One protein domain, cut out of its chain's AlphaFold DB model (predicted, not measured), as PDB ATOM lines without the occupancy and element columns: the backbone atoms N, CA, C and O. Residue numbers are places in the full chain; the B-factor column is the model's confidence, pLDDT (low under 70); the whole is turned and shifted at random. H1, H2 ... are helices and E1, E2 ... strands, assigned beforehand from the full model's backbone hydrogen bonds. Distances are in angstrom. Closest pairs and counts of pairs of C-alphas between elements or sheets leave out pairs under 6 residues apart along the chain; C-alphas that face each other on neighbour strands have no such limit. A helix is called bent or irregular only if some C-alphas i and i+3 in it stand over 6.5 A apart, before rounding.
ATOM      1  N   LYS A  49      31.518 -32.199  34.699       97.62
ATOM      2  CA  LYS A  49      32.338 -33.366  34.311       97.62
ATOM      3  C   LYS A  49      33.759 -33.016  33.842       97.62
ATOM      4  O   LYS A  49      34.249 -33.576  32.860       97.62
ATOM      5  N   GLN A  50      34.421 -32.092  34.528       97.94
ATOM      6  CA  GLN A  50      35.834 -31.799  34.285       97.94
ATOM      7  C   GLN A  50      36.715 -32.820  34.993       97.94
ATOM      8  O   GLN A  50      36.314 -33.391  36.008       97.94
ATOM      9  N   VAL A  51      37.914 -33.062  34.456       97.88
ATOM     10  CA  VAL A  51      38.873 -33.962  35.101       97.88
ATOM     11  C   VAL A  51      39.289 -33.364  36.441       97.88
ATOM     12  O   VAL A  51      39.815 -32.251  36.504       97.88
ATOM     13  N   ASP A  52      39.104 -34.135  37.504       97.56
ATOM     14  CA  ASP A  52      39.616 -33.811  38.825       97.56
ATOM     15  C   ASP A  52      41.103 -34.174  38.887       97.56
ATOM     16  O   ASP A  52      41.494 -35.292  39.232       97.56
ATOM     17  N   ILE A  53      41.947 -33.223  38.485       97.06
ATOM     18  CA  ILE A  53      43.405 -33.393  38.453       97.06
ATOM     19  C   ILE A  53      43.973 -33.680  39.846       97.06
ATOM     20  O   ILE A  53      44.964 -34.398  39.963       97.06
ATOM     21  N   LEU A  54      43.365 -33.120  40.892       96.56
ATOM     22  CA  LEU A  54      43.887 -33.198  42.252       96.56
ATOM     23  C   LEU A  54      43.562 -34.541  42.914       96.56
ATOM     24  O   LEU A  54      44.362 -35.025  43.714       96.56
ATOM     25  N   ASN A  55      42.427 -35.153  42.563       96.62
ATOM     26  CA  ASN A  55      41.993 -36.435  43.122       96.62
ATOM     27  C   ASN A  55      42.218 -37.637  42.185       96.62
ATOM     28  O   ASN A  55      42.076 -38.785  42.615       96.62
ATOM     29  N   SER A  56      42.618 -37.415  40.929       96.50
ATOM     30  CA  SER A  56      43.006 -38.492  40.006       96.50
ATOM     31  C   SER A  56      44.393 -39.048  40.338       96.50
ATOM     32  O   SER A  56      45.385 -38.322  40.377       96.50
ATOM     33  N   LYS A  57      44.491 -40.369  40.529       94.25
ATOM     34  CA  LYS A  57      45.768 -41.044  40.809       94.25
ATOM     35  C   LYS A  57      46.484 -41.427  39.509       94.25
ATOM     36  O   LYS A  57      45.829 -41.980  38.624       94.25
ATOM     37  N   PRO A  58      47.812 -41.225  39.395       93.00
ATOM     38  CA  PRO A  58      48.573 -41.684  38.234       93.00
ATOM     39  C   PRO A  58      48.397 -43.189  37.983       93.00
ATOM     40  O   PRO A  58      48.634 -43.999  38.878       93.00
ATOM     41  N   GLY A  59      47.975 -43.557  36.771       90.38
ATOM     42  CA  GLY A  59      47.759 -44.952  36.362       90.38
ATOM     43  C   GLY A  59      46.465 -45.580  36.890       90.38
ATOM     44  O   GLY A  59      46.186 -46.736  36.582       90.38
ATOM     45  N   GLY A  60      45.684 -44.837  37.676       92.94
ATOM     46  CA  GLY A  60      44.365 -45.245  38.149       92.94
ATOM     47  C   GLY A  60      43.233 -44.706  37.275       92.94
ATOM     48  O   GLY A  60      43.452 -44.092  36.231       92.94
ATOM     49  N   GLU A  61      42.000 -44.909  37.735       95.31
ATOM     50  CA  GLU A  61      40.819 -44.310  37.113       95.31
ATOM     51  C   GLU A  61      40.892 -42.774  37.155       95.31
ATOM     52  O   GLU A  61      41.383 -42.176  38.116       95.31
ATOM     53  N   THR A  62      40.417 -42.135  36.085       96.75
ATOM     54  CA  THR A  62      40.303 -40.674  36.029       96.75
ATOM     55  C   THR A  62      39.032 -40.250  36.745       96.75
ATOM     56  O   THR A  62      37.941 -40.679  36.376       96.75
ATOM     57  N   VAL A  63      39.182 -39.401  37.757       97.94
ATOM     58  CA  VAL A  63      38.068 -38.856  38.534       97.94
ATOM     59  C   VAL A  63      37.560 -37.592  37.849       97.94
ATOM     60  O   VAL A  63      38.335 -36.841  37.254       97.94
ATOM     61  N   TYR A  64      36.253 -37.356  37.937       98.12
ATOM     62  CA  TYR A  64      35.601 -36.177  37.385       98.12
ATOM     63  C   TYR A  64      34.770 -35.475  38.449       98.12
ATOM     64  O   TYR A  64      34.238 -36.116  39.355       98.12
ATOM     65  N   TYR A  65      34.615 -34.168  38.292       98.19
ATOM     66  CA  TYR A  65      33.777 -33.343  39.148       98.19
ATOM     67  C   TYR A  65      33.165 -32.189  38.359       98.19
ATOM     68  O   TYR A  65      33.605 -31.844  37.258       98.19
ATOM     69  N   ASP A  66      32.136 -31.590  38.940       98.44
ATOM     70  CA  ASP A  66      31.540 -30.373  38.420       98.44
ATOM     71  C   ASP A  66      32.328 -29.179  38.968       98.44
ATOM     72  O   ASP A  66      32.327 -28.905  40.169       98.44
ATOM     73  N   ARG A  67      33.055 -28.498  38.080       98.19
ATOM     74  CA  ARG A  67      34.025 -27.458  38.425       98.19
ATOM     75  C   ARG A  67      33.327 -26.100  38.563       98.19
ATOM     76  O   ARG A  67      32.834 -25.579  37.559       98.19
ATOM     77  N   PRO A  68      33.268 -25.501  39.765       98.38
ATOM     78  CA  PRO A  68      32.623 -24.207  39.963       98.38
ATOM     79  C   PRO A  68      33.505 -23.072  39.437       98.38
ATOM     80  O   PRO A  68      34.720 -23.094  39.606       98.38
ATOM     81  N   LEU A  69      32.897 -22.056  38.828       98.62
ATOM     82  CA  LEU A  69      33.577 -20.860  38.336       98.62
ATOM     83  C   LEU A  69      32.753 -19.627  38.702       98.62
ATOM     84  O   LEU A  69      31.645 -19.441  38.199       98.62
ATOM     85  N   THR A  70      33.299 -18.757  39.546       98.69
ATOM     86  CA  THR A  70      32.729 -17.421  39.747       98.69
ATOM     87  C   THR A  70      33.282 -16.495  38.672       98.69
ATOM     88  O   THR A  70      34.491 -16.432  38.453       98.69
ATOM     89  N   VAL A  71      32.409 -15.759  37.993       98.75
ATOM     90  CA  VAL A  71      32.809 -14.756  37.004       98.75
ATOM     91  C   VAL A  71      32.331 -13.375  37.416       98.75
ATOM     92  O   VAL A  71      31.243 -13.219  37.967       98.75
ATOM     93  N   GLU A  72      33.149 -12.371  37.122       98.75
ATOM     94  CA  GLU A  72      32.795 -10.962  37.250       98.75
ATOM     95  C   GLU A  72      32.580 -10.377  35.856       98.75
ATOM     96  O   GLU A  72      33.417 -10.567  34.973       98.75
ATOM     97  N   ILE A  73      31.459  -9.692  35.650       98.69
ATOM     98  CA  ILE A  73      31.023  -9.211  34.341       98.69
ATOM     99  C   ILE A  73      30.861  -7.700  34.406       98.69
ATOM    100  O   ILE A  73      29.930  -7.211  35.046       98.69
ATOM    101  N   TRP A  74      31.734  -6.974  33.712       98.88
ATOM    102  CA  TRP A  74      31.616  -5.536  33.480       98.88
ATOM    103  C   TRP A  74      30.988  -5.278  32.116       98.88
ATOM    104  O   TRP A  74      31.296  -5.962  31.140       98.88
ATOM    105  N   TYR A  75      30.102  -4.291  32.041       98.62
ATOM    106  CA  TYR A  75      29.345  -3.991  30.827       98.62
ATOM    107  C   TYR A  75      28.966  -2.507  30.748       98.62
ATOM    108  O   TYR A  75      28.821  -1.860  31.789       98.62
ATOM    109  N   PRO A  76      28.754  -1.959  29.537       98.38
ATOM    110  CA  PRO A  76      28.123  -0.656  29.357       98.38
ATOM    111  C   PRO A  76      26.755  -0.608  30.039       98.38
ATOM    112  O   PRO A  76      25.937  -1.516  29.877       98.38
ATOM    113  N   ALA A  77      26.498   0.446  30.808       97.69
ATOM    114  CA  ALA A  77      25.310   0.583  31.639       97.69
ATOM    115  C   ALA A  77      24.650   1.955  31.507       97.69
ATOM    116  O   ALA A  77      25.294   2.974  31.269       97.69
ATOM    117  N   THR A  78      23.343   1.974  31.749       95.88
ATOM    118  CA  THR A  78      22.557   3.186  31.964       95.88
ATOM    119  C   THR A  78      22.370   3.386  33.461       95.88
ATOM    120  O   THR A  78      21.805   2.533  34.152       95.88
ATOM    121  N   LEU A  79      22.837   4.519  33.980       95.44
ATOM    122  CA  LEU A  79      22.641   4.873  35.383       95.44
ATOM    123  C   LEU A  79      21.369   5.699  35.557       95.44
ATOM    124  O   LEU A  79      21.019   6.519  34.709       95.44
ATOM    125  N   LYS A  80      20.686   5.507  36.686       93.00
ATOM    126  CA  LYS A  80      19.547   6.354  37.068       93.00
ATOM    127  C   LYS A  80      20.031   7.791  37.342       93.00
ATOM    128  O   LYS A  80      21.179   7.952  37.753       93.00
ATOM    129  N   PRO A  81      19.182   8.829  37.211       88.00
ATOM    130  CA  PRO A  81      19.607  10.227  37.371       88.00
ATOM    131  C   PRO A  81      20.336  10.554  38.690       88.00
ATOM    132  O   PRO A  81      21.187  11.434  38.708       88.00
ATOM    133  N   GLN A  82      20.040   9.842  39.783       86.94
ATOM    134  CA  GLN A  82      20.685  10.017  41.096       86.94
ATOM    135  C   GLN A  82      21.764   8.962  41.408       86.94
ATOM    136  O   GLN A  82      22.323   8.951  42.503       86.94
ATOM    137  N   GLN A  83      22.048   8.045  40.482       91.31
ATOM    138  CA  GLN A  83      23.025   6.980  40.678       91.31
ATOM    139  C   GLN A  83      24.409   7.475  40.246       91.31
ATOM    140  O   GLN A  83      24.701   7.619  39.056       91.31
ATOM    141  N   ALA A  84      25.262   7.758  41.228       91.25
ATOM    142  CA  ALA A  84      26.655   8.102  40.982       91.25
ATOM    143  C   ALA A  84      27.440   6.886  40.460       91.25
ATOM    144  O   ALA A  84      27.083   5.738  40.730       91.25
ATOM    145  N   SER A  85      28.517   7.156  39.719       93.31
ATOM    146  CA  SER A  85      29.543   6.139  39.466       93.31
ATOM    147  C   SER A  85      30.279   5.815  40.759       93.31
ATOM    148  O   SER A  85      30.352   6.658  41.654       93.31
ATOM    149  N   GLY A  86      30.831   4.611  40.835       93.81
ATOM    150  CA  GLY A  86      31.522   4.137  42.024       93.81
ATOM    151  C   GLY A  86      31.041   2.763  42.466       93.81
ATOM    152  O   GLY A  86      29.843   2.468  42.461       93.81
ATOM    153  N   GLY A  87      31.983   1.940  42.903       94.62
ATOM    154  CA  GLY A  87      31.718   0.620  43.445       94.62
ATOM    155  C   GLY A  87      32.912   0.091  44.222       94.62
ATOM    156  O   GLY A  87      34.040   0.555  44.055       94.62
ATOM    157  N   LYS A  88      32.645  -0.887  45.089       96.31
ATOM    158  CA  LYS A  88      33.677  -1.603  45.837       96.31
ATOM    159  C   LYS A  88      33.696  -3.075  45.450       96.31
ATOM    160  O   LYS A  88      32.641  -3.684  45.261       96.31
ATOM    161  N   TYR A  89      34.896  -3.635  45.372       96.31
ATOM    162  CA  TYR A  89      35.139  -5.056  45.161       96.31
ATOM    163  C   TYR A  89      35.852  -5.622  46.375       96.31
ATOM    164  O   TYR A  89      36.957  -5.187  46.691       96.31
ATOM    165  N   GLN A  90      35.236  -6.605  47.024       95.81
ATOM    166  CA  GLN A  90      35.894  -7.342  48.092       95.81
ATOM    167  C   GLN A  90      36.718  -8.480  47.511       95.81
ATOM    168  O   GLN A  90      36.249  -9.244  46.660       95.81
ATOM    169  N   THR A  91      37.965  -8.577  47.953       95.69
ATOM    170  CA  THR A  91      38.893  -9.610  47.512       95.69
ATOM    171  C   THR A  91      39.932  -9.915  48.583       95.69
ATOM    172  O   THR A  91      39.955  -9.286  49.633       95.69
ATOM    173  N   TYR A  92      40.805 -10.880  48.315       95.12
ATOM    174  CA  TYR A  92      41.895 -11.250  49.208       95.12
ATOM    175  C   TYR A  92      43.230 -10.774  48.649       95.12
ATOM    176  O   TYR A  92      43.443 -10.774  47.433       95.12
ATOM    177  N   LEU A  93      44.153 -10.415  49.540       94.06
ATOM    178  CA  LEU A  93      45.563 -10.307  49.186       94.06
ATOM    179  C   LEU A  93      46.122 -11.675  48.780       94.06
ATOM    180  O   LEU A  93      45.493 -12.723  48.938       94.06
ATOM    181  N   ARG A  94      47.354 -11.668  48.263       93.56
ATOM    182  CA  ARG A  94      48.043 -12.880  47.798       93.56
ATOM    183  C   ARG A  94      48.233 -13.941  48.892       93.56
ATOM    184  O   ARG A  94      48.484 -15.095  48.565       93.56
ATOM    185  N   ASP A  95      48.111 -13.567  50.164       94.12
ATOM    186  CA  ASP A  95      48.143 -14.496  51.296       94.12
ATOM    187  C   ASP A  95      46.872 -15.359  51.436       94.12
ATOM    188  O   ASP A  95      46.856 -16.290  52.244       94.12
ATOM    189  N   GLY A  96      45.820 -15.057  50.665       94.00
ATOM    190  CA  GLY A  96      44.546 -15.776  50.652       94.00
ATOM    191  C   GLY A  96      43.668 -15.560  51.884       94.00
ATOM    192  O   GLY A  96      42.641 -16.229  52.018       94.00
ATOM    193  N   LYS A  97      44.067 -14.662  52.794       95.12
ATOM    194  CA  LYS A  97      43.467 -14.509  54.128       95.12
ATOM    195  C   LYS A  97      43.067 -13.076  54.436       95.12
ATOM    196  O   LYS A  97      41.993 -12.865  54.989       95.12
ATOM    197  N   THR A  98      43.903 -12.098  54.096       95.62
ATOM    198  CA  THR A  98      43.595 -10.694  54.365       95.62
ATOM    199  C   THR A  98      42.626 -10.168  53.318       95.62
ATOM    200  O   THR A  98      42.983 -10.026  52.147       95.62
ATOM    201  N   GLU A  99      41.397  -9.883  53.747       95.31
ATOM    202  CA  GLU A  99      40.393  -9.229  52.912       95.31
ATOM    203  C   GLU A  99      40.746  -7.750  52.715       95.31
ATOM    204  O   GLU A  99      41.148  -7.050  53.648       95.31
ATOM    205  N   VAL A 100      40.596  -7.279  51.484       95.31
ATOM    206  CA  VAL A 100      40.794  -5.890  51.087       95.31
ATOM    207  C   VAL A 100      39.673  -5.456  50.154       95.31
ATOM    208  O   VAL A 100      39.161  -6.243  49.357       95.31
ATOM    209  N   SER A 101      39.342  -4.170  50.227       96.62
ATOM    210  CA  SER A 101      38.432  -3.524  49.286       96.62
ATOM    211  C   SER A 101      39.238  -2.834  48.197       96.62
ATOM    212  O   SER A 101      40.183  -2.100  48.498       96.62
ATOM    213  N   LEU A 102      38.824  -3.029  46.949       97.00
ATOM    214  CA  LEU A 102      39.213  -2.209  45.804       97.00
ATOM    215  C   LEU A 102      38.079  -1.234  45.488       97.00
ATOM    216  O   LEU A 102      36.912  -1.611  45.610       97.00
ATOM    217  N   SER A 103      38.413  -0.020  45.069       97.81
ATOM    218  CA  SER A 103      37.451   1.019  44.688       97.81
ATOM    219  C   SER A 103      37.567   1.281  43.185       97.81
ATOM    220  O   SER A 103      38.666   1.496  42.684       97.81
ATOM    221  N   GLY A 104      36.455   1.229  42.457       97.00
ATOM    222  CA  GLY A 104      36.403   1.502  41.015       97.00
ATOM    223  C   GLY A 104      35.181   2.332  40.643       97.00
ATOM    224  O   GLY A 104      34.411   2.729  41.520       97.00
ATOM    225  N   GLN A 105      34.970   2.573  39.350       96.75
ATOM    226  CA  GLN A 105      33.881   3.436  38.878       96.75
ATOM    227  C   GLN A 105      32.616   2.673  38.474       96.75
ATOM    228  O   GLN A 105      31.564   3.301  38.274       96.75
ATOM    229  N   ALA A 106      32.699   1.347  38.321       98.12
ATOM    230  CA  ALA A 106      31.549   0.556  37.915       98.12
ATOM    231  C   ALA A 106      30.525   0.432  39.041       98.12
ATOM    232  O   ALA A 106      30.863   0.277  40.213       98.12
ATOM    233  N   VAL A 107      29.249   0.452  38.666       98.19
ATOM    234  CA  VAL A 107      28.150   0.399  39.623       98.19
ATOM    235  C   VAL A 107      27.548  -0.999  39.658       98.19
ATOM    236  O   VAL A 107      27.120  -1.544  38.634       98.19
ATOM    237  N   ARG A 108      27.509  -1.581  40.858       97.44
ATOM    238  CA  ARG A 108      26.957  -2.914  41.106       97.44
ATOM    239  C   ARG A 108      25.517  -2.999  40.600       97.44
ATOM    240  O   ARG A 108      24.680  -2.177  40.963       97.44
ATOM    241  N   ASP A 109      25.255  -3.989  39.752       96.31
ATOM    242  CA  ASP A 109      23.935  -4.337  39.228       96.31
ATOM    243  C   ASP A 109      23.191  -3.201  38.504       96.31
ATOM    244  O   ASP A 109      21.961  -3.233  38.392       96.31
ATOM    245  N   ALA A 110      23.922  -2.215  37.972       97.25
ATOM    246  CA  ALA A 110      23.343  -1.170  37.133       97.25
ATOM    247  C   ALA A 110      22.604  -1.750  35.915       97.25
ATOM    248  O   ALA A 110      22.902  -2.844  35.438       97.25
ATOM    249  N   ALA A 111      21.617  -1.012  35.402       96.12
ATOM    250  CA  ALA A 111      20.861  -1.455  34.236       96.12
ATOM    251  C   ALA A 111      21.791  -1.507  33.006       96.12
ATOM    252  O   ALA A 111      22.423  -0.492  32.708       96.12
ATOM    253  N   PRO A 112      21.899  -2.638  32.286       96.56
ATOM    254  CA  PRO A 112      22.725  -2.706  31.085       96.56
ATOM    255  C   PRO A 112      22.238  -1.741  30.001       96.56
ATOM    256  O   PRO A 112      21.034  -1.604  29.777       96.56
ATOM    257  N   ASP A 113      23.168  -1.094  29.303       96.38
ATOM    258  CA  ASP A 113      22.864  -0.263  28.140       96.38
ATOM    259  C   ASP A 113      22.703  -1.145  26.902       96.38
ATOM    260  O   ASP A 113      23.656  -1.423  26.179       96.38
ATOM    261  N   LYS A 114      21.474  -1.584  26.648       92.12
ATOM    262  CA  LYS A 114      21.146  -2.405  25.478       92.12
ATOM    263  C   LYS A 114      20.919  -1.602  24.198       92.12
ATOM    264  O   LYS A 114      20.739  -2.207  23.149       92.12
ATOM    265  N   GLN A 115      20.888  -0.272  24.267       90.88
ATOM    266  CA  GLN A 115      20.547   0.560  23.110       90.88
ATOM    267  C   GLN A 115      21.685   0.617  22.091       90.88
ATOM    268  O   GLN A 115      21.423   0.703  20.895       90.88
ATOM    269  N   HIS A 116      22.932   0.522  22.561       90.50
ATOM    270  CA  HIS A 116      24.128   0.588  21.715       90.50
ATOM    271  C   HIS A 116      24.840  -0.770  21.553       90.50
ATOM    272  O   HIS A 116      25.910  -0.837  20.949       90.50
ATOM    273  N   GLY A 117      24.251  -1.846  22.090       88.19
ATOM    274  CA  GLY A 117      24.715  -3.222  21.902       88.19
ATOM    275  C   GLY A 117      24.212  -3.861  20.593       88.19
ATOM    276  O   GLY A 117      23.503  -3.219  19.817       88.19
ATOM    277  N   PRO A 118      24.539  -5.140  20.333       95.50
ATOM    278  CA  PRO A 118      25.326  -6.025  21.189       95.50
ATOM    279  C   PRO A 118      26.824  -5.686  21.148       95.50
ATOM    280  O   PRO A 118      27.404  -5.486  20.081       95.50
ATOM    281  N   TYR A 119      27.471  -5.668  22.312       98.25
ATOM    282  CA  TYR A 119      28.889  -5.327  22.444       98.25
ATOM    283  C   TYR A 119      29.791  -6.551  22.258       98.25
ATOM    284  O   TYR A 119      29.426  -7.635  22.718       98.25
ATOM    285  N   PRO A 120      30.987  -6.413  21.654       98.50
ATOM    286  CA  PRO A 120      31.960  -7.499  21.594       98.50
ATOM    287  C   PRO A 120      32.315  -8.028  22.992       98.50
ATOM    288  O   PRO A 120      32.370  -7.269  23.966       98.50
ATOM    289  N   LEU A 121      32.565  -9.335  23.080       98.88
ATOM    290  CA  LEU A 121      32.899 -10.018  24.329       98.88
ATOM    291  C   LEU A 121      34.415 -10.057  24.538       98.88
ATOM    292  O   LEU A 121      35.163 -10.417  23.635       98.88
ATOM    293  N   LEU A 122      34.877  -9.769  25.750       98.94
ATOM    294  CA  LEU A 122      36.253 -10.009  26.176       98.94
ATOM    295  C   LEU A 122      36.261 -10.943  27.383       98.94
ATOM    296  O   LEU A 122      35.580 -10.684  28.369       98.94
ATOM    297  N   ILE A 123      37.050 -12.014  27.325       98.94
ATOM    298  CA  ILE A 123      37.247 -12.933  28.455       98.94
ATOM    299  C   ILE A 123      38.645 -12.727  29.023       98.94
ATOM    300  O   ILE A 123      39.634 -12.777  28.293       98.94
ATOM    301  N   VAL A 124      38.724 -12.512  30.335       98.94
ATOM    302  CA  VAL A 124      39.947 -12.153  31.052       98.94
ATOM    303  C   VAL A 124      40.336 -13.257  32.032       98.94
ATOM    304  O   VAL A 124      39.559 -13.652  32.901       98.94
ATOM    305  N   SER A 125      41.569 -13.748  31.909       98.75
ATOM    306  CA  SER A 125      42.115 -14.837  32.721       98.75
ATOM    307  C   SER A 125      43.319 -14.360  33.543       98.75
ATOM    308  O   SER A 125      44.326 -13.899  33.000       98.75
ATOM    309  N   HIS A 126      43.225 -14.455  34.872       98.62
ATOM    310  CA  HIS A 126      44.258 -13.980  35.806       98.62
ATOM    311  C   HIS A 126      45.497 -14.898  35.871       98.62
ATOM    312  O   HIS A 126      45.486 -16.003  35.340       98.62
ATOM    313  N   GLY A 127      46.566 -14.492  36.565       98.19
ATOM    314  CA  GLY A 127      47.751 -15.340  36.806       98.19
ATOM    315  C   GLY A 127      47.507 -16.484  37.800       98.19
ATOM    316  O   GLY A 127      46.383 -16.696  38.240       98.19
ATOM    317  N   TYR A 128      48.539 -17.241  38.174       97.50
ATOM    318  CA  TYR A 128      48.444 -18.239  39.248       97.50
ATOM    319  C   TYR A 128      49.384 -17.879  40.419       97.50
ATOM    320  O   TYR A 128      50.581 -17.699  40.186       97.50
ATOM    321  N   PRO A 129      48.886 -17.820  41.670       97.12
ATOM    322  CA  PRO A 129      47.473 -17.623  41.997       97.12
ATOM    323  C   PRO A 129      46.989 -16.234  41.540       97.12
ATOM    324  O   PRO A 129      47.796 -15.362  41.211       97.12
ATOM    325  N   GLY A 130      45.677 -16.014  41.520       97.00
ATOM    326  CA  GLY A 130      45.095 -14.704  41.218       97.00
ATOM    327  C   GLY A 130      43.643 -14.584  41.668       97.00
ATOM    328  O   GLY A 130      43.215 -15.287  42.576       97.00
ATOM    329  N   ASN A 131      42.892 -13.680  41.045       97.88
ATOM    330  CA  ASN A 131      41.434 -13.624  41.126       97.88
ATOM    331  C   ASN A 131      40.876 -12.799  39.950       97.88
ATOM    332  O   ASN A 131      41.632 -12.139  39.228       97.88
ATOM    333  N   ARG A 132      39.555 -12.800  39.780       98.19
ATOM    334  CA  ARG A 132      38.803 -12.072  38.749       98.19
ATOM    335  C   ARG A 132      38.996 -10.551  38.784       98.19
ATOM    336  O   ARG A 132      38.758  -9.888  37.783       98.19
ATOM    337  N   TYR A 133      39.497  -9.990  39.884       98.38
ATOM    338  CA  TYR A 133      39.788  -8.561  40.018       98.38
ATOM    339  C   TYR A 133      41.247  -8.183  39.730       98.38
ATOM    340  O   TYR A 133      41.560  -6.992  39.711       98.38
ATOM    341  N   LEU A 134      42.139  -9.144  39.456       97.56
ATOM    342  CA  LEU A 134      43.573  -8.885  39.242       97.56
ATOM    343  C   LEU A 134      43.841  -7.859  38.128       97.56
ATOM    344  O   LEU A 134      44.790  -7.086  38.205       97.56
ATOM    345  N   LEU A 135      42.995  -7.851  37.097       98.06
ATOM    346  CA  LEU A 135      43.072  -6.932  35.959       98.06
ATOM    347  C   LEU A 135      41.861  -5.984  35.911       98.06
ATOM    348  O   LEU A 135      41.502  -5.504  34.844       98.06
ATOM    349  N   SER A 136      41.212  -5.719  37.049       97.69
ATOM    350  CA  SER A 136      39.953  -4.954  37.097       97.69
ATOM    351  C   SER A 136      40.070  -3.511  36.585       97.69
ATOM    352  O   SER A 136      39.141  -3.003  35.964       97.69
ATOM    353  N   HIS A 137      41.236  -2.876  36.749       96.56
ATOM    354  CA  HIS A 137      41.539  -1.580  36.127       96.56
ATOM    355  C   HIS A 137      41.364  -1.632  34.597       96.56
ATOM    356  O   HIS A 137      40.778  -0.737  33.991       96.56
ATOM    357  N   LEU A 138      41.819  -2.721  33.968       98.00
ATOM    358  CA  LEU A 138      41.678  -2.963  32.537       98.00
ATOM    359  C   LEU A 138      40.237  -3.349  32.176       98.00
ATOM    360  O   LEU A 138      39.742  -2.905  31.143       98.00
ATOM    361  N   THR A 139      39.551  -4.148  33.002       98.62
ATOM    362  CA  THR A 139      38.182  -4.592  32.691       98.62
ATOM    363  C   THR A 139      37.171  -3.451  32.735       98.62
ATOM    364  O   THR A 139      36.388  -3.324  31.795       98.62
ATOM    365  N   GLU A 140      37.220  -2.573  33.744       98.44
ATOM    366  CA  GLU A 140      36.373  -1.373  33.776       98.44
ATOM    367  C   GLU A 140      36.683  -0.449  32.595       98.44
ATOM    368  O   GLU A 140      35.777   0.097  31.964       98.44
ATOM    369  N   ASN A 141      37.968  -0.290  32.268       98.50
ATOM    370  CA  ASN A 141      38.397   0.572  31.176       98.50
ATOM    371  C   ASN A 141      37.880   0.078  29.823       98.50
ATOM    372  O   ASN A 141      37.300   0.849  29.061       98.50
ATOM    373  N   LEU A 142      38.005  -1.215  29.544       98.69
ATOM    374  CA  LEU A 142      37.459  -1.813  28.330       98.69
ATOM    375  C   LEU A 142      35.927  -1.751  28.315       98.69
ATOM    376  O   LEU A 142      35.350  -1.394  27.293       98.69
ATOM    377  N   ALA A 143      35.253  -1.994  29.440       98.75
ATOM    378  CA  ALA A 143      33.798  -1.888  29.491       98.75
ATOM    379  C   ALA A 143      33.298  -0.468  29.180       98.75
ATOM    380  O   ALA A 143      32.368  -0.301  28.393       98.75
ATOM    381  N   SER A 144      33.979   0.568  29.685       98.50
ATOM    382  CA  SER A 144      33.659   1.968  29.356       98.50
ATOM    383  C   SER A 144      33.816   2.309  27.865       98.50
ATOM    384  O   SER A 144      33.265   3.301  27.387       98.50
ATOM    385  N   LYS A 145      34.545   1.476  27.111       98.25
ATOM    386  CA  LYS A 145      34.783   1.597  25.664       98.25
ATOM    387  C   LYS A 145      33.831   0.751  24.814       98.25
ATOM    388  O   LYS A 145      34.050   0.641  23.613       98.25
ATOM    389  N   GLY A 146      32.790   0.168  25.412       98.19
ATOM    390  CA  GLY A 146      31.773  -0.577  24.667       98.19
ATOM    391  C   GLY A 146      32.102  -2.060  24.493       98.19
ATOM    392  O   GLY A 146      31.849  -2.620  23.430       98.19
ATOM    393  N   TYR A 147      32.667  -2.700  25.519       98.75
ATOM    394  CA  TYR A 147      32.875  -4.152  25.565       98.75
ATOM    395  C   TYR A 147      32.115  -4.766  26.739       98.75
ATOM    396  O   TYR A 147      32.081  -4.189  27.822       98.75
ATOM    397  N   VAL A 148      31.575  -5.974  26.570       98.75
ATOM    398  CA  VAL A 148      31.247  -6.807  27.736       98.75
ATOM    399  C   VAL A 148      32.500  -7.577  28.121       98.75
ATOM    400  O   VAL A 148      33.048  -8.314  27.305       98.75
ATOM    401  N   VAL A 149      32.969  -7.404  29.353       98.94
ATOM    402  CA  VAL A 149      34.224  -7.984  29.839       98.94
ATOM    403  C   VAL A 149      33.934  -8.950  30.977       98.94
ATOM    404  O   VAL A 149      33.330  -8.564  31.973       98.94
ATOM    405  N   VAL A 150      34.385 -10.196  30.850       98.94
ATOM    406  CA  VAL A 150      34.149 -11.273  31.817       98.94
ATOM    407  C   VAL A 150      35.479 -11.762  32.370       98.94
ATOM    408  O   VAL A 150      36.263 -12.359  31.635       98.94
ATOM    409  N   ALA A 151      35.745 -11.542  33.655       98.94
ATOM    410  CA  ALA A 151      36.914 -12.106  34.326       98.94
ATOM    411  C   ALA A 151      36.545 -13.352  35.132       98.94
ATOM    412  O   ALA A 151      35.519 -13.380  35.809       98.94
ATOM    413  N   ILE A 152      37.396 -14.373  35.066       98.88
ATOM    414  CA  ILE A 152      37.119 -15.702  35.627       98.88
ATOM    415  C   ILE A 152      37.931 -15.908  36.901       98.88
ATOM    416  O   ILE A 152      39.153 -15.826  36.834       98.88
ATOM    417  N   ASP A 153      37.293 -16.254  38.019       98.69
ATOM    418  CA  ASP A 153      37.963 -16.964  39.110       98.69
ATOM    419  C   ASP A 153      38.086 -18.435  38.726       98.69
ATOM    420  O   ASP A 153      37.123 -19.203  38.782       98.69
ATOM    421  N   HIS A 154      39.283 -18.833  38.306       98.62
ATOM    422  CA  HIS A 154      39.555 -20.233  38.016       98.62
ATOM    423  C   HIS A 154      39.654 -21.008  39.331       98.62
ATOM    424  O   HIS A 154      40.541 -20.717  40.143       98.62
ATOM    425  N   ALA A 155      38.784 -22.007  39.524       98.31
ATOM    426  CA  ALA A 155      38.832 -22.883  40.695       98.31
ATOM    427  C   ALA A 155      40.248 -23.426  40.924       98.31
ATOM    428  O   ALA A 155      41.008 -23.661  39.975       98.31
ATOM    429  N   GLU A 156      40.617 -23.593  42.190       97.81
ATOM    430  CA  GLU A 156      41.898 -24.145  42.641       97.81
ATOM    431  C   GLU A 156      43.125 -23.268  42.299       97.81
ATOM    432  O   GLU A 156      44.273 -23.643  42.550       97.81
ATOM    433  N   SER A 157      42.892 -22.096  41.698       97.31
ATOM    434  CA  SER A 157      43.910 -21.150  41.227       97.31
ATOM    435  C   SER A 157      43.712 -19.734  41.773       97.31
ATOM    436  O   SER A 157      44.432 -18.818  41.351       97.31
ATOM    437  N   THR A 158      42.749 -19.521  42.675       98.06
ATOM    438  CA  THR A 158      42.532 -18.204  43.290       98.06
ATOM    439  C   THR A 158      43.406 -18.015  44.532       98.06
ATOM    440  O   THR A 158      43.975 -18.976  45.040       98.06
ATOM    441  N   TYR A 159      43.534 -16.788  45.047       96.69
ATOM    442  CA  TYR A 159      44.236 -16.564  46.319       96.69
ATOM    443  C   TYR A 159      43.584 -17.314  47.490       96.69
ATOM    444  O   TYR A 159      44.292 -17.863  48.326       96.69
ATOM    445  N   HIS A 160      42.250 -17.354  47.541       94.44
ATOM    446  CA  HIS A 160      41.503 -17.983  48.635       94.44
ATOM    447  C   HIS A 160      41.359 -19.506  48.469       94.44
ATOM    448  O   HIS A 160      41.281 -20.240  49.451       94.44
ATOM    449  N   ASP A 161      41.370 -19.989  47.227       96.19
ATOM    450  CA  ASP A 161      41.262 -21.403  46.862       96.19
ATOM    451  C   ASP A 161      42.541 -21.882  46.158       96.19
ATOM    452  O   ASP A 161      42.509 -22.448  45.072       96.19
ATOM    453  N   LEU A 162      43.710 -21.597  46.734       97.00
ATOM    454  CA  LEU A 162      44.979 -22.010  46.137       97.00
ATOM    455  C   LEU A 162      45.232 -23.504  46.375       97.00
ATOM    456  O   LEU A 162      45.395 -23.926  47.522       97.00
ATOM    457  N   LYS A 163      45.308 -24.302  45.303       97.25
ATOM    458  CA  LYS A 163      45.687 -25.730  45.358       97.25
ATOM    459  C   LYS A 163      46.975 -25.998  44.584       97.25
ATOM    460  O   LYS A 163      47.861 -25.157  44.582       97.25
ATOM    461  N   ALA A 164      47.144 -27.193  44.015       96.06
ATOM    462  CA  ALA A 164      48.339 -27.544  43.257       96.06
ATOM    463  C   ALA A 164      48.283 -26.983  41.829       96.06
ATOM    464  O   ALA A 164      47.253 -27.040  41.156       96.06
ATOM    465  N   PHE A 165      49.436 -26.521  41.340       95.50
ATOM    466  CA  PHE A 165      49.575 -25.912  40.013       95.50
ATOM    467  C   PHE A 165      49.170 -26.855  38.867       95.50
ATOM    468  O   PHE A 165      48.714 -26.400  37.825       95.50
ATOM    469  N   SER A 166      49.265 -28.173  39.051       94.69
ATOM    470  CA  SER A 166      48.880 -29.163  38.035       94.69
ATOM    471  C   SER A 166      47.444 -29.006  37.533       94.69
ATOM    472  O   SER A 166      47.209 -29.168  36.335       94.69
ATOM    473  N   SER A 167      46.500 -28.618  38.397       95.44
ATOM    474  CA  SER A 167      45.108 -28.409  37.979       95.44
ATOM    475  C   SER A 167      44.964 -27.288  36.943       95.44
ATOM    476  O   SER A 167      44.146 -27.360  36.024       95.44
ATOM    477  N   THR A 168      45.797 -26.254  37.036       95.06
ATOM    478  CA  THR A 168      45.656 -25.064  36.194       95.06
ATOM    479  C   THR A 168      46.080 -25.333  34.739       95.06
ATOM    480  O   THR A 168      45.532 -24.726  33.824       95.06
ATOM    481  N   LEU A 169      46.990 -26.288  34.495       94.00
ATOM    482  CA  LEU A 169      47.541 -26.574  33.159       94.00
ATOM    483  C   LEU A 169      46.479 -27.016  32.150       94.00
ATOM    484  O   LEU A 169      46.481 -26.542  31.017       94.00
ATOM    485  N   LEU A 170      45.570 -27.902  32.564       94.69
ATOM    486  CA  LEU A 170      44.474 -28.357  31.709       94.69
ATOM    487  C   LEU A 170      43.314 -27.357  31.710       94.69
ATOM    488  O   LEU A 170      42.770 -27.015  30.659       94.69
ATOM    489  N   ASN A 171      42.925 -26.900  32.902       97.06
ATOM    490  CA  ASN A 171      41.631 -26.259  33.093       97.06
ATOM    491  C   ASN A 171      41.571 -24.828  32.554       97.06
ATOM    492  O   ASN A 171      40.491 -24.365  32.205       97.06
ATOM    493  N   ARG A 172      42.699 -24.120  32.402       96.12
ATOM    494  CA  ARG A 172      42.678 -22.719  31.948       96.12
ATOM    495  C   ARG A 172      42.004 -22.517  30.596       96.12
ATOM    496  O   ARG A 172      41.163 -21.627  30.479       96.12
ATOM    497  N   SER A 173      42.349 -23.323  29.594       96.81
ATOM    498  CA  SER A 173      41.740 -23.196  28.264       96.81
ATOM    499  C   SER A 173      40.302 -23.716  28.236       96.81
ATOM    500  O   SER A 173      39.456 -23.180  27.523       96.81
ATOM    501  N   LEU A 174      39.996 -24.740  29.037       97.94
ATOM    502  CA  LEU A 174      38.643 -25.290  29.157       97.94
ATOM    503  C   LEU A 174      37.682 -24.299  29.822       97.94
ATOM    504  O   LEU A 174      36.602 -24.063  29.289       97.94
ATOM    505  N   ASP A 175      38.098 -23.659  30.914       98.69
ATOM    506  CA  ASP A 175      37.318 -22.643  31.621       98.69
ATOM    507  C   ASP A 175      37.036 -21.428  30.710       98.69
ATOM    508  O   ASP A 175      35.913 -20.927  30.681       98.69
ATOM    509  N   GLN A 176      38.014 -20.985  29.904       98.56
ATOM    510  CA  GLN A 176      37.829 -19.893  28.932       98.56
ATOM    511  C   GLN A 176      36.767 -20.229  27.873       98.56
ATOM    512  O   GLN A 176      35.861 -19.429  27.629       98.56
ATOM    513  N   LEU A 177      36.845 -21.417  27.260       98.50
ATOM    514  CA  LEU A 177      35.856 -21.861  26.270       98.50
ATOM    515  C   LEU A 177      34.477 -22.088  26.895       98.50
ATOM    516  O   LEU A 177      33.454 -21.781  26.282       98.50
ATOM    517  N   PHE A 178      34.435 -22.613  28.118       98.81
ATOM    518  CA  PHE A 178      33.193 -22.791  28.852       98.81
ATOM    519  C   PHE A 178      32.507 -21.443  29.104       98.81
ATOM    520  O   PHE A 178      31.332 -21.294  28.775       98.81
ATOM    521  N   VAL A 179      33.234 -20.434  29.596       98.75
ATOM    522  CA  VAL A 179      32.678 -19.092  29.822       98.75
ATOM    523  C   VAL A 179      32.211 -18.446  28.517       98.75
ATOM    524  O   VAL A 179      31.121 -17.877  28.493       98.75
ATOM    525  N   LEU A 180      32.945 -18.602  27.409       98.69
ATOM    526  CA  LEU A 180      32.478 -18.173  26.083       98.69
ATOM    527  C   LEU A 180      31.117 -18.793  25.729       98.69
ATOM    528  O   LEU A 180      30.199 -18.093  25.298       98.69
ATOM    529  N   ASN A 181      30.964 -20.101  25.939       98.25
ATOM    530  CA  ASN A 181      29.703 -20.796  25.688       98.25
ATOM    531  C   ASN A 181      28.569 -20.291  26.584       98.25
ATOM    532  O   ASN A 181      27.466 -20.073  26.086       98.25
ATOM    533  N   GLN A 182      28.843 -20.052  27.868       98.00
ATOM    534  CA  GLN A 182      27.838 -19.534  28.795       98.00
ATOM    535  C   GLN A 182      27.389 -18.121  28.419       98.00
ATOM    536  O   GLN A 182      26.191 -17.862  28.357       98.00
ATOM    537  N   MET A 183      28.314 -17.226  28.069       97.69
ATOM    538  CA  MET A 183      27.952 -15.873  27.632       97.69
ATOM    539  C   MET A 183      27.157 -15.877  26.322       97.69
ATOM    540  O   MET A 183      26.213 -15.104  26.169       97.69
ATOM    541  N   ALA A 184      27.484 -16.778  25.393       96.69
ATOM    542  CA  ALA A 184      26.712 -16.948  24.165       96.69
ATOM    543  C   ALA A 184      25.288 -17.472  24.426       96.69
ATOM    544  O   ALA A 184      24.357 -17.073  23.725       96.69
ATOM    545  N   ALA A 185      25.117 -18.355  25.416       95.00
ATOM    546  CA  ALA A 185      23.811 -18.860  25.826       95.00
ATOM    547  C   ALA A 185      22.976 -17.774  26.524       95.00
ATOM    548  O   ALA A 185      21.822 -17.563  26.151       95.00
ATOM    549  N   LEU A 186      23.578 -17.027  27.455       91.12
ATOM    550  CA  LEU A 186      22.933 -15.911  28.157       91.12
ATOM    551  C   LEU A 186      22.501 -14.785  27.212       91.12
ATOM    552  O   LEU A 186      21.505 -14.129  27.467       91.12
ATOM    553  N   ASN A 187      23.192 -14.573  26.091       87.69
ATOM    554  CA  ASN A 187      22.746 -13.585  25.106       87.69
ATOM    555  C   ASN A 187      21.446 -13.980  24.373       87.69
ATOM    556  O   ASN A 187      20.815 -13.128  23.748       87.69
ATOM    557  N   LYS A 188      21.077 -15.269  24.386       85.00
ATOM    558  CA  LYS A 188      19.915 -15.808  23.658       85.00
ATOM    559  C   LYS A 188      18.737 -16.158  24.562       85.00
ATOM    560  O   LYS A 188      17.606 -16.153  24.085       85.00
ATOM    561  N   ALA A 189      19.013 -16.577  25.794       82.06
ATOM    562  CA  ALA A 189      18.026 -17.172  26.687       82.06
ATOM    563  C   ALA A 189      18.389 -16.948  28.165       82.06
ATOM    564  O   ALA A 189      18.403 -17.892  28.958       82.06
ATOM    565  N   ASP A 190      18.718 -15.714  28.549       84.06
ATOM    566  CA  ASP A 190      18.861 -15.368  29.961       84.06
ATOM    567  C   ASP A 190      17.472 -15.243  30.606       84.06
ATOM    568  O   ASP A 190      16.665 -14.400  30.230       84.06
ATOM    569  N   ALA A 191      17.190 -16.063  31.621       84.19
ATOM    570  CA  ALA A 191      15.909 -16.042  32.330       84.19
ATOM    571  C   ALA A 191      15.605 -14.686  32.994       84.19
ATOM    572  O   ALA A 191      14.441 -14.331  33.168       84.19
ATOM    573  N   SER A 192      16.639 -13.924  33.368       85.75
ATOM    574  CA  SER A 192      16.482 -12.562  33.890       85.75
ATOM    575  C   SER A 192      16.319 -11.515  32.786       85.75
ATOM    576  O   SER A 192      15.982 -10.363  33.064       85.75
ATOM    577  N   GLY A 193      16.598 -11.900  31.538       88.44
ATOM    578  CA  GLY A 193      16.676 -11.026  30.381       88.44
ATOM    579  C   GLY A 193      17.721  -9.924  30.525       88.44
ATOM    580  O   GLY A 193      17.642  -8.931  29.810       88.44
ATOM    581  N   ARG A 194      18.687 -10.019  31.446       89.25
ATOM    582  CA  ARG A 194      19.696  -8.979  31.690       89.25
ATOM    583  C   ARG A 194      20.705  -8.915  30.548       89.25
ATOM    584  O   ARG A 194      21.022  -7.818  30.090       89.25
ATOM    585  N   PHE A 195      21.160 -10.066  30.065       90.38
ATOM    586  CA  PHE A 195      22.183 -10.164  29.019       90.38
ATOM    587  C   PHE A 195      21.624 -10.308  27.600       90.38
ATOM    588  O   PHE A 195      22.388 -10.177  26.645       90.38
ATOM    589  N   ASP A 196      20.311 -10.502  27.445       90.38
ATOM    590  CA  ASP A 196      19.660 -10.617  26.136       90.38
ATOM    591  C   ASP A 196      19.968  -9.411  25.241       90.38
ATOM    592  O   ASP A 196      19.663  -8.265  25.599       90.38
ATOM    593  N   GLY A 197      20.569  -9.675  24.078       89.56
ATOM    594  CA  GLY A 197      20.960  -8.657  23.099       89.56
ATOM    595  C   GLY A 197      22.108  -7.743  23.541       89.56
ATOM    596  O   GLY A 197      22.448  -6.810  22.818       89.56
ATOM    597  N   LEU A 198      22.715  -7.988  24.707       95.06
ATOM    598  CA  LEU A 198      23.822  -7.184  25.224       95.06
ATOM    599  C   LEU A 198      25.175  -7.650  24.674       95.06
ATOM    600  O   LEU A 198      26.066  -6.825  24.490       95.06
ATOM    601  N   VAL A 199      25.351  -8.953  24.425       95.69
ATOM    602  CA  VAL A 199      26.671  -9.564  24.188       95.69
ATOM    603  C   VAL A 199      26.777 -10.152  22.785       95.69
ATOM    604  O   VAL A 199      26.104 -11.115  22.437       95.69
ATOM    605  N   ASN A 200      27.715  -9.663  21.985       96.69
ATOM    606  CA  ASN A 200      28.105 -10.292  20.729       96.69
ATOM    607  C   ASN A 200      29.214 -11.325  20.974       96.69
ATOM    608  O   ASN A 200      30.401 -11.041  20.810       96.69
ATOM    609  N   ALA A 201      28.822 -12.544  21.351       97.19
ATOM    610  CA  ALA A 201      29.773 -13.632  21.574       97.19
ATOM    611  C   ALA A 201      30.470 -14.106  20.284       97.19
ATOM    612  O   ALA A 201      31.529 -14.716  20.380       97.19
ATOM    613  N   ASP A 202      29.937 -13.806  19.092       97.56
ATOM    614  CA  ASP A 202      30.575 -14.151  17.810       97.56
ATOM    615  C   ASP A 202      31.771 -13.248  17.466       97.56
ATOM    616  O   ASP A 202      32.534 -13.540  16.538       97.56
ATOM    617  N   ASN A 203      31.960 -12.177  18.241       98.38
ATOM    618  CA  ASN A 203      33.123 -11.306  18.205       98.38
ATOM    619  C   ASN A 203      33.798 -11.280  19.585       98.38
ATOM    620  O   ASN A 203      33.622 -10.340  20.362       98.38
ATOM    621  N   THR A 204      34.536 -12.348  19.894       98.88
ATOM    622  CA  THR A 204      35.196 -12.539  21.190       98.88
ATOM    623  C   THR A 204      36.698 -12.270  21.119       98.88
ATOM    624  O   THR A 204      37.387 -12.771  20.232       98.88
ATOM    625  N   GLY A 205      37.232 -11.548  22.099       98.88
ATOM    626  CA  GLY A 205      38.663 -11.470  22.388       98.88
ATOM    627  C   GLY A 205      39.032 -12.194  23.685       98.88
ATOM    628  O   GLY A 205      38.244 -12.241  24.631       98.88
ATOM    629  N   LEU A 206      40.246 -12.737  23.752       98.88
ATOM    630  CA  LEU A 206      40.810 -13.320  24.972       98.88
ATOM    631  C   LEU A 206      41.958 -12.466  25.511       98.88
ATOM    632  O   LEU A 206      42.825 -12.037  24.755       98.88
ATOM    633  N   ILE A 207      41.999 -12.258  26.824       98.94
ATOM    634  CA  ILE A 207      43.075 -11.538  27.508       98.94
ATOM    635  C   ILE A 207      43.562 -12.395  28.671       98.94
ATOM    636  O   ILE A 207      42.766 -12.889  29.469       98.94
ATOM    637  N   GLY A 208      44.872 -12.575  28.799       98.62
ATOM    638  CA  GLY A 208      45.433 -13.395  29.867       98.62
ATOM    639  C   GLY A 208      46.757 -12.863  30.384       98.62
ATOM    640  O   GLY A 208      47.587 -12.430  29.595       98.62
ATOM    641  N   TYR A 209      46.973 -12.938  31.697       98.62
ATOM    642  CA  TYR A 209      48.260 -12.627  32.330       98.62
ATOM    643  C   TYR A 209      48.909 -13.888  32.904       98.62
ATOM    644  O   TYR A 209      48.231 -14.669  33.573       98.62
ATOM    645  N   SER A 210      50.216 -14.082  32.694       98.12
ATOM    646  CA  SER A 210      50.970 -15.211  33.256       98.12
ATOM    647  C   SER A 210      50.306 -16.548  32.903       98.12
ATOM    648  O   SER A 210      50.146 -16.858  31.723       98.12
ATOM    649  N   MET A 211      49.862 -17.327  33.888       97.88
ATOM    650  CA  MET A 211      49.132 -18.573  33.652       97.88
ATOM    651  C   MET A 211      47.816 -18.388  32.876       97.88
ATOM    652  O   MET A 211      47.420 -19.250  32.092       97.88
ATOM    653  N   GLY A 212      47.139 -17.253  33.044       98.19
ATOM    654  CA  GLY A 212      45.996 -16.908  32.207       98.19
ATOM    655  C   GLY A 212      46.406 -16.685  30.753       98.19
ATOM    656  O   GLY A 212      45.699 -17.119  29.848       98.19
ATOM    657  N   GLY A 213      47.579 -16.083  30.523       98.00
ATOM    658  CA  GLY A 213      48.174 -15.904  29.194       98.00
ATOM    659  C   GLY A 213      48.575 -17.232  28.548       98.00
ATOM    660  O   GLY A 213      48.282 -17.450  27.376       98.00
ATOM    661  N   TYR A 214      49.147 -18.155  29.326       97.25
ATOM    662  CA  TYR A 214      49.366 -19.541  28.900       97.25
ATOM    663  C   TYR A 214      48.050 -20.202  28.457       97.25
ATOM    664  O   TYR A 214      47.968 -20.773  27.371       97.25
ATOM    665  N   GLY A 215      46.991 -20.054  29.263       97.56
ATOM    666  CA  GLY A 215      45.651 -20.524  28.923       97.56
ATOM    667  C   GLY A 215      45.148 -19.957  27.599       97.56
ATOM    668  O   GLY A 215      44.665 -20.714  26.766       97.56
ATOM    669  N   VAL A 216      45.329 -18.650  27.375       98.31
ATOM    670  CA  VAL A 216      44.965 -17.987  26.112       98.31
ATOM    671  C   VAL A 216      45.713 -18.595  24.928       98.31
ATOM    672  O   VAL A 216      45.075 -18.953  23.941       98.31
ATOM    673  N   VAL A 217      47.035 -18.760  25.032       97.81
ATOM    674  CA  VAL A 217      47.857 -19.382  23.980       97.81
ATOM    675  C   VAL A 217      47.357 -20.796  23.668       97.81
ATOM    676  O   VAL A 217      47.195 -21.142  22.498       97.81
ATOM    677  N   ASN A 218      47.025 -21.590  24.690       97.25
ATOM    678  CA  ASN A 218      46.455 -22.918  24.488       97.25
ATOM    679  C   ASN A 218      45.036 -22.885  23.900       97.25
ATOM    680  O   ASN A 218      44.697 -23.724  23.071       97.25
ATOM    681  N   THR A 219      44.199 -21.915  24.250       97.62
ATOM    682  CA  THR A 219      42.859 -21.795  23.660       97.62
ATOM    683  C   THR A 219      42.921 -21.492  22.160       97.62
ATOM    684  O   THR A 219      42.119 -22.030  21.400       97.62
ATOM    685  N   ILE A 220      43.899 -20.697  21.713       96.31
ATOM    686  CA  ILE A 220      44.031 -20.285  20.301       96.31
ATOM    687  C   ILE A 220      44.905 -21.213  19.440       96.31
ATOM    688  O   ILE A 220      45.152 -20.904  18.278       96.31
ATOM    689  N   GLY A 221      45.370 -22.347  19.975       95.50
ATOM    690  CA  GLY A 221      46.058 -23.385  19.190       95.50
ATOM    691  C   GLY A 221      47.512 -23.685  19.569       95.50
ATOM    692  O   GLY A 221      48.112 -24.582  18.976       95.50
ATOM    693  N   GLY A 222      48.085 -22.988  20.554       95.69
ATOM    694  CA  GLY A 222      49.390 -23.315  21.127       95.69
ATOM    695  C   GLY A 222      49.334 -24.592  21.969       95.69
ATOM    696  O   GLY A 222      49.084 -24.556  23.176       95.69
ATOM    697  N   GLY A 223      49.533 -25.737  21.322       95.19
ATOM    698  CA  GLY A 223      49.418 -27.045  21.963       95.19
ATOM    699  C   GLY A 223      50.558 -27.386  22.927       95.19
ATOM    700  O   GLY A 223      51.686 -26.914  22.797       95.19
ATOM    701  N   LEU A 224      50.257 -28.273  23.874       95.00
ATOM    702  CA  LEU A 224      51.214 -28.840  24.826       95.00
ATOM    703  C   LEU A 224      52.221 -29.776  24.147       95.00
ATOM    704  O   LEU A 224      51.864 -30.532  23.244       95.00
ATOM    705  N   THR A 225      53.474 -29.765  24.605       95.31
ATOM    706  CA  THR A 225      54.505 -30.680  24.084       95.31
ATOM    707  C   THR A 225      54.254 -32.122  24.534       95.31
ATOM    708  O   THR A 225      53.647 -32.351  25.581       95.31
ATOM    709  N   ALA A 226      54.778 -33.099  23.787       96.00
ATOM    710  CA  ALA A 226      54.751 -34.503  24.205       96.00
ATOM    711  C   ALA A 226      55.395 -34.697  25.590       96.00
ATOM    712  O   ALA A 226      54.814 -35.357  26.441       96.00
ATOM    713  N   ALA A 227      56.516 -34.020  25.870       95.06
ATOM    714  CA  ALA A 227      57.176 -34.081  27.175       95.06
ATOM    715  C   ALA A 227      56.267 -33.615  28.328       95.06
ATOM    716  O   ALA A 227      56.271 -34.216  29.400       95.06
ATOM    717  N   SER A 228      55.455 -32.574  28.112       92.88
ATOM    718  CA  SER A 228      54.485 -32.108  29.111       92.88
ATOM    719  C   SER A 228      53.350 -33.113  29.332       92.88
ATOM    720  O   SER A 228      52.911 -33.291  30.463       92.88
ATOM    721  N   VAL A 229      52.873 -33.761  28.264       95.44
ATOM    722  CA  VAL A 229      51.769 -34.736  28.316       95.44
ATOM    723  C   VAL A 229      52.203 -36.072  28.920       95.44
ATOM    724  O   VAL A 229      51.434 -36.694  29.651       95.44
ATOM    725  N   ASP A 230      53.418 -36.510  28.604       94.19
ATOM    726  CA  ASP A 230      53.989 -37.780  29.052       94.19
ATOM    727  C   ASP A 230      54.588 -37.676  30.466       94.19
ATOM    728  O   ASP A 230      54.866 -38.690  31.106       94.19
ATOM    729  N   GLY A 231      54.788 -36.452  30.961       90.25
ATOM    730  CA  GLY A 231      55.309 -36.181  32.294       90.25
ATOM    731  C   GLY A 231      54.338 -36.557  33.418       90.25
ATOM    732  O   GLY A 231      53.122 -36.566  33.261       90.25
ATOM    733  N   ALA A 232      54.883 -36.803  34.611       86.31
ATOM    734  CA  ALA A 232      54.108 -37.223  35.785       86.31
ATOM    735  C   ALA A 232      53.354 -36.083  36.502       86.31
ATOM    736  O   ALA A 232      52.704 -36.317  37.518       86.31
ATOM    737  N   PHE A 233      53.466 -34.842  36.014       87.94
ATOM    738  CA  PHE A 233      52.938 -33.663  36.705       87.94
ATOM    739  C   PHE A 233      51.405 -33.564  36.652       87.94
ATOM    740  O   PHE A 233      50.790 -33.017  37.565       87.94
ATOM    741  N   VAL A 234      50.790 -34.109  35.600       94.38
ATOM    742  CA  VAL A 234      49.335 -34.202  35.447       94.38
ATOM    743  C   VAL A 234      48.971 -35.674  35.221       94.38
ATOM    744  O   VAL A 234      49.527 -36.299  34.316       94.38
ATOM    745  N   PRO A 235      48.073 -36.262  36.031       94.19
ATOM    746  CA  PRO A 235      47.783 -37.687  35.980       94.19
ATOM    747  C   PRO A 235      47.114 -38.095  34.664       94.19
ATOM    748  O   PRO A 235      46.474 -37.296  33.976       94.19
ATOM    749  N   ASN A 236      47.254 -39.382  34.339       95.25
ATOM    750  CA  ASN A 236      46.501 -40.080  33.293       95.25
ATOM    751  C   ASN A 236      46.570 -39.426  31.909       95.25
ATOM    752  O   ASN A 236      45.649 -39.563  31.106       95.25
ATOM    753  N   ARG A 237      47.673 -38.716  31.622       95.44
ATOM    754  CA  ARG A 237      47.875 -37.985  30.366       95.44
ATOM    755  C   ARG A 237      46.719 -37.024  30.063       95.44
ATOM    756  O   ARG A 237      46.410 -36.794  28.896       95.44
ATOM    757  N   ALA A 238      46.069 -36.454  31.082       96.75
ATOM    758  CA  ALA A 238      44.877 -35.618  30.895       96.75
ATOM    759  C   ALA A 238      45.133 -34.406  29.973       96.75
ATOM    760  O   ALA A 238      44.230 -33.915  29.299       96.75
ATOM    761  N   LEU A 239      46.391 -33.972  29.869       96.75
ATOM    762  CA  LEU A 239      46.856 -32.930  28.953       96.75
ATOM    763  C   LEU A 239      46.793 -33.303  27.458       96.75
ATOM    764  O   LEU A 239      46.835 -32.409  26.611       96.75
ATOM    765  N   ALA A 240      46.667 -34.588  27.106       96.69
ATOM    766  CA  ALA A 240      46.695 -35.065  25.718       96.69
ATOM    767  C   ALA A 240      45.593 -34.442  24.840       96.69
ATOM    768  O   ALA A 240      45.781 -34.248  23.636       96.69
ATOM    769  N   VAL A 241      44.460 -34.065  25.443       96.44
ATOM    770  CA  VAL A 241      43.339 -33.403  24.751       96.44
ATOM    771  C   VAL A 241      43.685 -31.995  24.245       96.44
ATOM    772  O   VAL A 241      42.956 -31.444  23.427       96.44
ATOM    773  N   ARG A 242      44.806 -31.420  24.703       96.19
ATOM    774  CA  ARG A 242      45.341 -30.105  24.309       96.19
ATOM    775  C   ARG A 242      46.771 -30.180  23.756       96.19
ATOM    776  O   ARG A 242      47.481 -29.173  23.728       96.19
ATOM    777  N   GLN A 243      47.220 -31.366  23.346       96.81
ATOM    778  CA  GLN A 243      48.572 -31.594  22.832       96.81
ATOM    779  C   GLN A 243      48.771 -31.003  21.428       96.81
ATOM    780  O   GLN A 243      47.889 -31.086  20.572       96.81
ATOM    781  N   ALA A 244      49.958 -30.459  21.158       96.44
ATOM    782  CA  ALA A 244      50.366 -30.049  19.819       96.44
ATOM    783  C   ALA A 244      50.324 -31.237  18.842       96.44
ATOM    784  O   ALA A 244      50.740 -32.347  19.171       96.44
ATOM    785  N   GLY A 245      49.803 -31.004  17.636       94.44
ATOM    786  CA  GLY A 245      49.620 -32.048  16.621       94.44
ATOM    787  C   GLY A 245      48.379 -32.930  16.813       94.44
ATOM    788  O   GLY A 245      48.079 -33.738  15.938       94.44
ATOM    789  N   ASN A 246      47.613 -32.771  17.899       97.00
ATOM    790  CA  ASN A 246      46.332 -33.457  18.058       97.00
ATOM    791  C   ASN A 246      45.276 -32.839  17.115       97.00
ATOM    792  O   ASN A 246      44.890 -31.679  17.271       97.00
ATOM    793  N   ALA A 247      44.791 -33.620  16.143       96.38
ATOM    794  CA  ALA A 247      43.826 -33.159  15.142       96.38
ATOM    795  C   ALA A 247      42.485 -32.716  15.754       96.38
ATOM    796  O   ALA A 247      41.919 -31.714  15.320       96.38
ATOM    797  N   THR A 248      42.004 -33.408  16.791       96.00
ATOM    798  CA  THR A 248      40.770 -33.042  17.505       96.00
ATOM    799  C   THR A 248      40.924 -31.696  18.208       96.00
ATOM    800  O   THR A 248      40.030 -30.856  18.144       96.00
ATOM    801  N   TYR A 249      42.078 -31.454  18.835       96.88
ATOM    802  CA  TYR A 249      42.388 -30.166  19.455       96.88
ATOM    803  C   TYR A 249      42.426 -29.028  18.428       96.88
ATOM    804  O   TYR A 249      41.761 -28.012  18.628       96.88
ATOM    805  N   LEU A 250      43.132 -29.208  17.310       94.19
ATOM    806  CA  LEU A 250      43.185 -28.209  16.238       94.19
ATOM    807  C   LEU A 250      41.794 -27.918  15.651       94.19
ATOM    808  O   LEU A 250      41.457 -26.762  15.410       94.19
ATOM    809  N   ALA A 251      40.959 -28.946  15.481       94.44
ATOM    810  CA  ALA A 251      39.587 -28.795  15.000       94.44
ATOM    811  C   ALA A 251      38.646 -28.133  16.028       94.44
ATOM    812  O   ALA A 251      37.609 -27.598  15.640       94.44
ATOM    813  N   SER A 252      39.000 -28.142  17.320       92.00
ATOM    814  CA  SER A 252      38.214 -27.535  18.408       92.00
ATOM    815  C   SER A 252      38.378 -26.019  18.555       92.00
ATOM    816  O   SER A 252      37.776 -25.430  19.452       92.00
ATOM    817  N   GLN A 253      39.198 -25.378  17.714       93.50
ATOM    818  CA  GLN A 253      39.381 -23.930  17.757       93.50
ATOM    819  C   GLN A 253      38.062 -23.208  17.470       93.50
ATOM    820  O   GLN A 253      37.399 -23.443  16.456       93.50
ATOM    821  N   ASP A 254      37.688 -22.301  18.367       97.31
ATOM    822  CA  ASP A 254      36.415 -21.606  18.277       97.31
ATOM    823  C   ASP A 254      36.525 -20.373  17.377       97.31
ATOM    824  O   ASP A 254      37.206 -19.397  17.697       97.31
ATOM    825  N   ARG A 255      35.810 -20.395  16.249       97.25
ATOM    826  CA  ARG A 255      35.833 -19.306  15.261       97.25
ATOM    827  C   ARG A 255      35.286 -17.987  15.791       97.25
ATOM    828  O   ARG A 255      35.478 -16.969  15.128       97.25
ATOM    829  N   ARG A 256      34.586 -17.980  16.924       98.31
ATOM    830  CA  ARG A 256      34.099 -16.755  17.564       98.31
ATOM    831  C   ARG A 256      35.226 -15.941  18.197       98.31
ATOM    832  O   ARG A 256      35.068 -14.737  18.373       98.31
ATOM    833  N   ILE A 257      36.369 -16.565  18.492       98.69
ATOM    834  CA  ILE A 257      37.555 -15.880  19.008       98.69
ATOM    835  C   ILE A 257      38.276 -15.194  17.841       98.69
ATOM    836  O   ILE A 257      38.746 -15.850  16.913       98.69
ATOM    837  N   LYS A 258      38.340 -13.862  17.871       98.56
ATOM    838  CA  LYS A 258      38.903 -13.011  16.809       98.56
ATOM    839  C   LYS A 258      40.248 -12.398  17.172       98.56
ATOM    840  O   LYS A 258      41.010 -12.035  16.282       98.56
ATOM    841  N   ALA A 259      40.531 -12.269  18.465       98.38
ATOM    842  CA  ALA A 259      41.749 -11.651  18.965       98.38
ATOM    843  C   ALA A 259      42.195 -12.288  20.284       98.38
ATOM    844  O   ALA A 259      41.383 -12.805  21.054       98.38
ATOM    845  N   ALA A 260      43.495 -12.212  20.554       98.38
ATOM    846  CA  ALA A 260      44.087 -12.670  21.797       98.38
ATOM    847  C   ALA A 260      45.223 -11.740  22.230       98.38
ATOM    848  O   ALA A 260      46.052 -11.341  21.412       98.38
ATOM    849  N   VAL A 261      45.278 -11.429  23.524       98.50
ATOM    850  CA  VAL A 261      46.359 -10.673  24.159       98.50
ATOM    851  C   VAL A 261      46.877 -11.477  25.348       98.50
ATOM    852  O   VAL A 261      46.212 -11.600  26.377       98.50
ATOM    853  N   ALA A 262      48.071 -12.045  25.203       98.06
ATOM    854  CA  ALA A 262      48.746 -12.789  26.260       98.06
ATOM    855  C   ALA A 262      49.864 -11.928  26.869       98.06
ATOM    856  O   ALA A 262      50.929 -11.757  26.280       98.06
ATOM    857  N   PHE A 263      49.622 -11.383  28.059       98.19
ATOM    858  CA  PHE A 263      50.603 -10.626  28.827       98.19
ATOM    859  C   PHE A 263      51.524 -11.570  29.591       98.19
ATOM    860  O   PHE A 263      51.070 -12.280  30.493       98.19
ATOM    861  N   ALA A 264      52.817 -11.542  29.252       97.56
ATOM    862  CA  ALA A 264      53.859 -12.342  29.898       97.56
ATOM    863  C   ALA A 264      53.401 -13.794  30.150       97.56
ATOM    864  O   ALA A 264      53.336 -14.205  31.311       97.56
TER     865      ALA A 264
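AT A GLANCE: This is residues 49 to 264 of the 267 residues of an uncharacterized protein of Undibacterium sp. KW1 (UniProt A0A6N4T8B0). A strongly twisted six-strand sheet, curled like part of a barrel, wraps round the long helix H2, with H1 over E2 and E6 away from H2, and H3 packed on E7 and E8. H4, H5 and H6 cluster at one end of the long axis, and E3 and E4 form a small separate hairpin, E4 near H1. The printed part has 216 residues, with six named helices and eight named strands in the order E1 E2 E3 E4 E5 H1 E6 H2 E7 H3 H4 H5 H6 E8. The large sheet, E1 E2 E6 E5 E7 E8, is mixed; the class is mixed, helices and strands. The whole is compact, with a radius of gyration of the C-alphas of 18.0 A and spans of 62 by 41 by 33 A.

HOW THE PARTS SIT: E1, residues 49 to 51, and E2, residues 64 to 78, form a hairpin; N 50 and O 65 are 2.9 A apart. E2 is antiparallel to E6, residues 148 to 153, with N 74 and O 149 at 2.8 A. E3, residues 87 to 92, and E4, residues 99 to 104, form a hairpin, with N 89 and O 102 at 2.9 A. E5, residues 119 to 125, is parallel to E6, with N 150 and O 122 at 2.8 A. H1, residues 136 to 144, lies over E2 and E6 at a height over the sheet of 7.9 A; the closest C-alphas of H1 and E2, Ala 143 and Tyr 75, are 5.1 A apart. E5, H1 and E6 make a strand-helix-strand unit, two parallel neighbour strands with a helix between, its crossover right-handed. The sheet curls round H2, residues 166 to 189, whose C-alpha 184 is 5.2 A from C-alpha 201 of E7, residues 199 to 209, the closest pair. E6, H2 and E7 make a split unit, with E5 between the strands and a right-handed crossover. E7 is parallel to E5, with N 205 and O 121 at 2.8 A, and bends by 95 degrees at residue 202. H3, residues 211 to 219, lies over E7 at a height over the sheet of 7.0 A. H3 touches residues 168 to 177 of H2 alone, at a steep tilt of 66 degrees, the same way; the closest C-alphas, Gly 215 and Arg 172, are 4.8 A apart. H4, residues 226 to 230, touches H5, residues 235 to 242, with the closest C-alphas, Val 229 and Leu 239, 5.3 A apart. H5 touches residues 169 to 170 of H2 alone, the closest C-alphas being Leu 239 and Leu 170, 5.8 A apart. H6, residues 247 to 251, and H5 only just touch, only at the corner, with 3 pairs of C-alphas within 8 A, the closest being Arg 242 and Tyr 249, 5.7 A apart. E8, residues 257 to 263, is parallel to E7, with N 261 and O 206 at 2.8 A; E7, H3 to H6 and E8 make another strand-helix-strand unit. In H1, H3, H4 and H6 every O i to N i+4 pair is within hydrogen-bond range; in H2 16 of 20 are, and in H5 0 of 4, beside 3 of 5 O i to N i+3 pairs.

IN THESE COORDINATES: E1 begins at C-alpha 49 (32.338, -33.366, 34.311), and E8 ends at C-alpha 263 (50.603, -10.626, 28.827). E2 is 41.8 A long, H2 35.0 A, E7 23.3 A and E5 19.3 A. H2 is irregular, but only just, with C-alphas 170 and 173 6.8 A apart; H5 is irregular, with C-alphas 236 and 239 8.4 A apart.

THE WHOLE: The two C-alphas farthest apart, those of Gly 59 and Pro 81, are 62.0 A apart. The links E1 to E2, E4 to E5 and E6 to H2 are long. The printed part has no cut; its mean pLDDT is 96.0 and no printed residue is under 70.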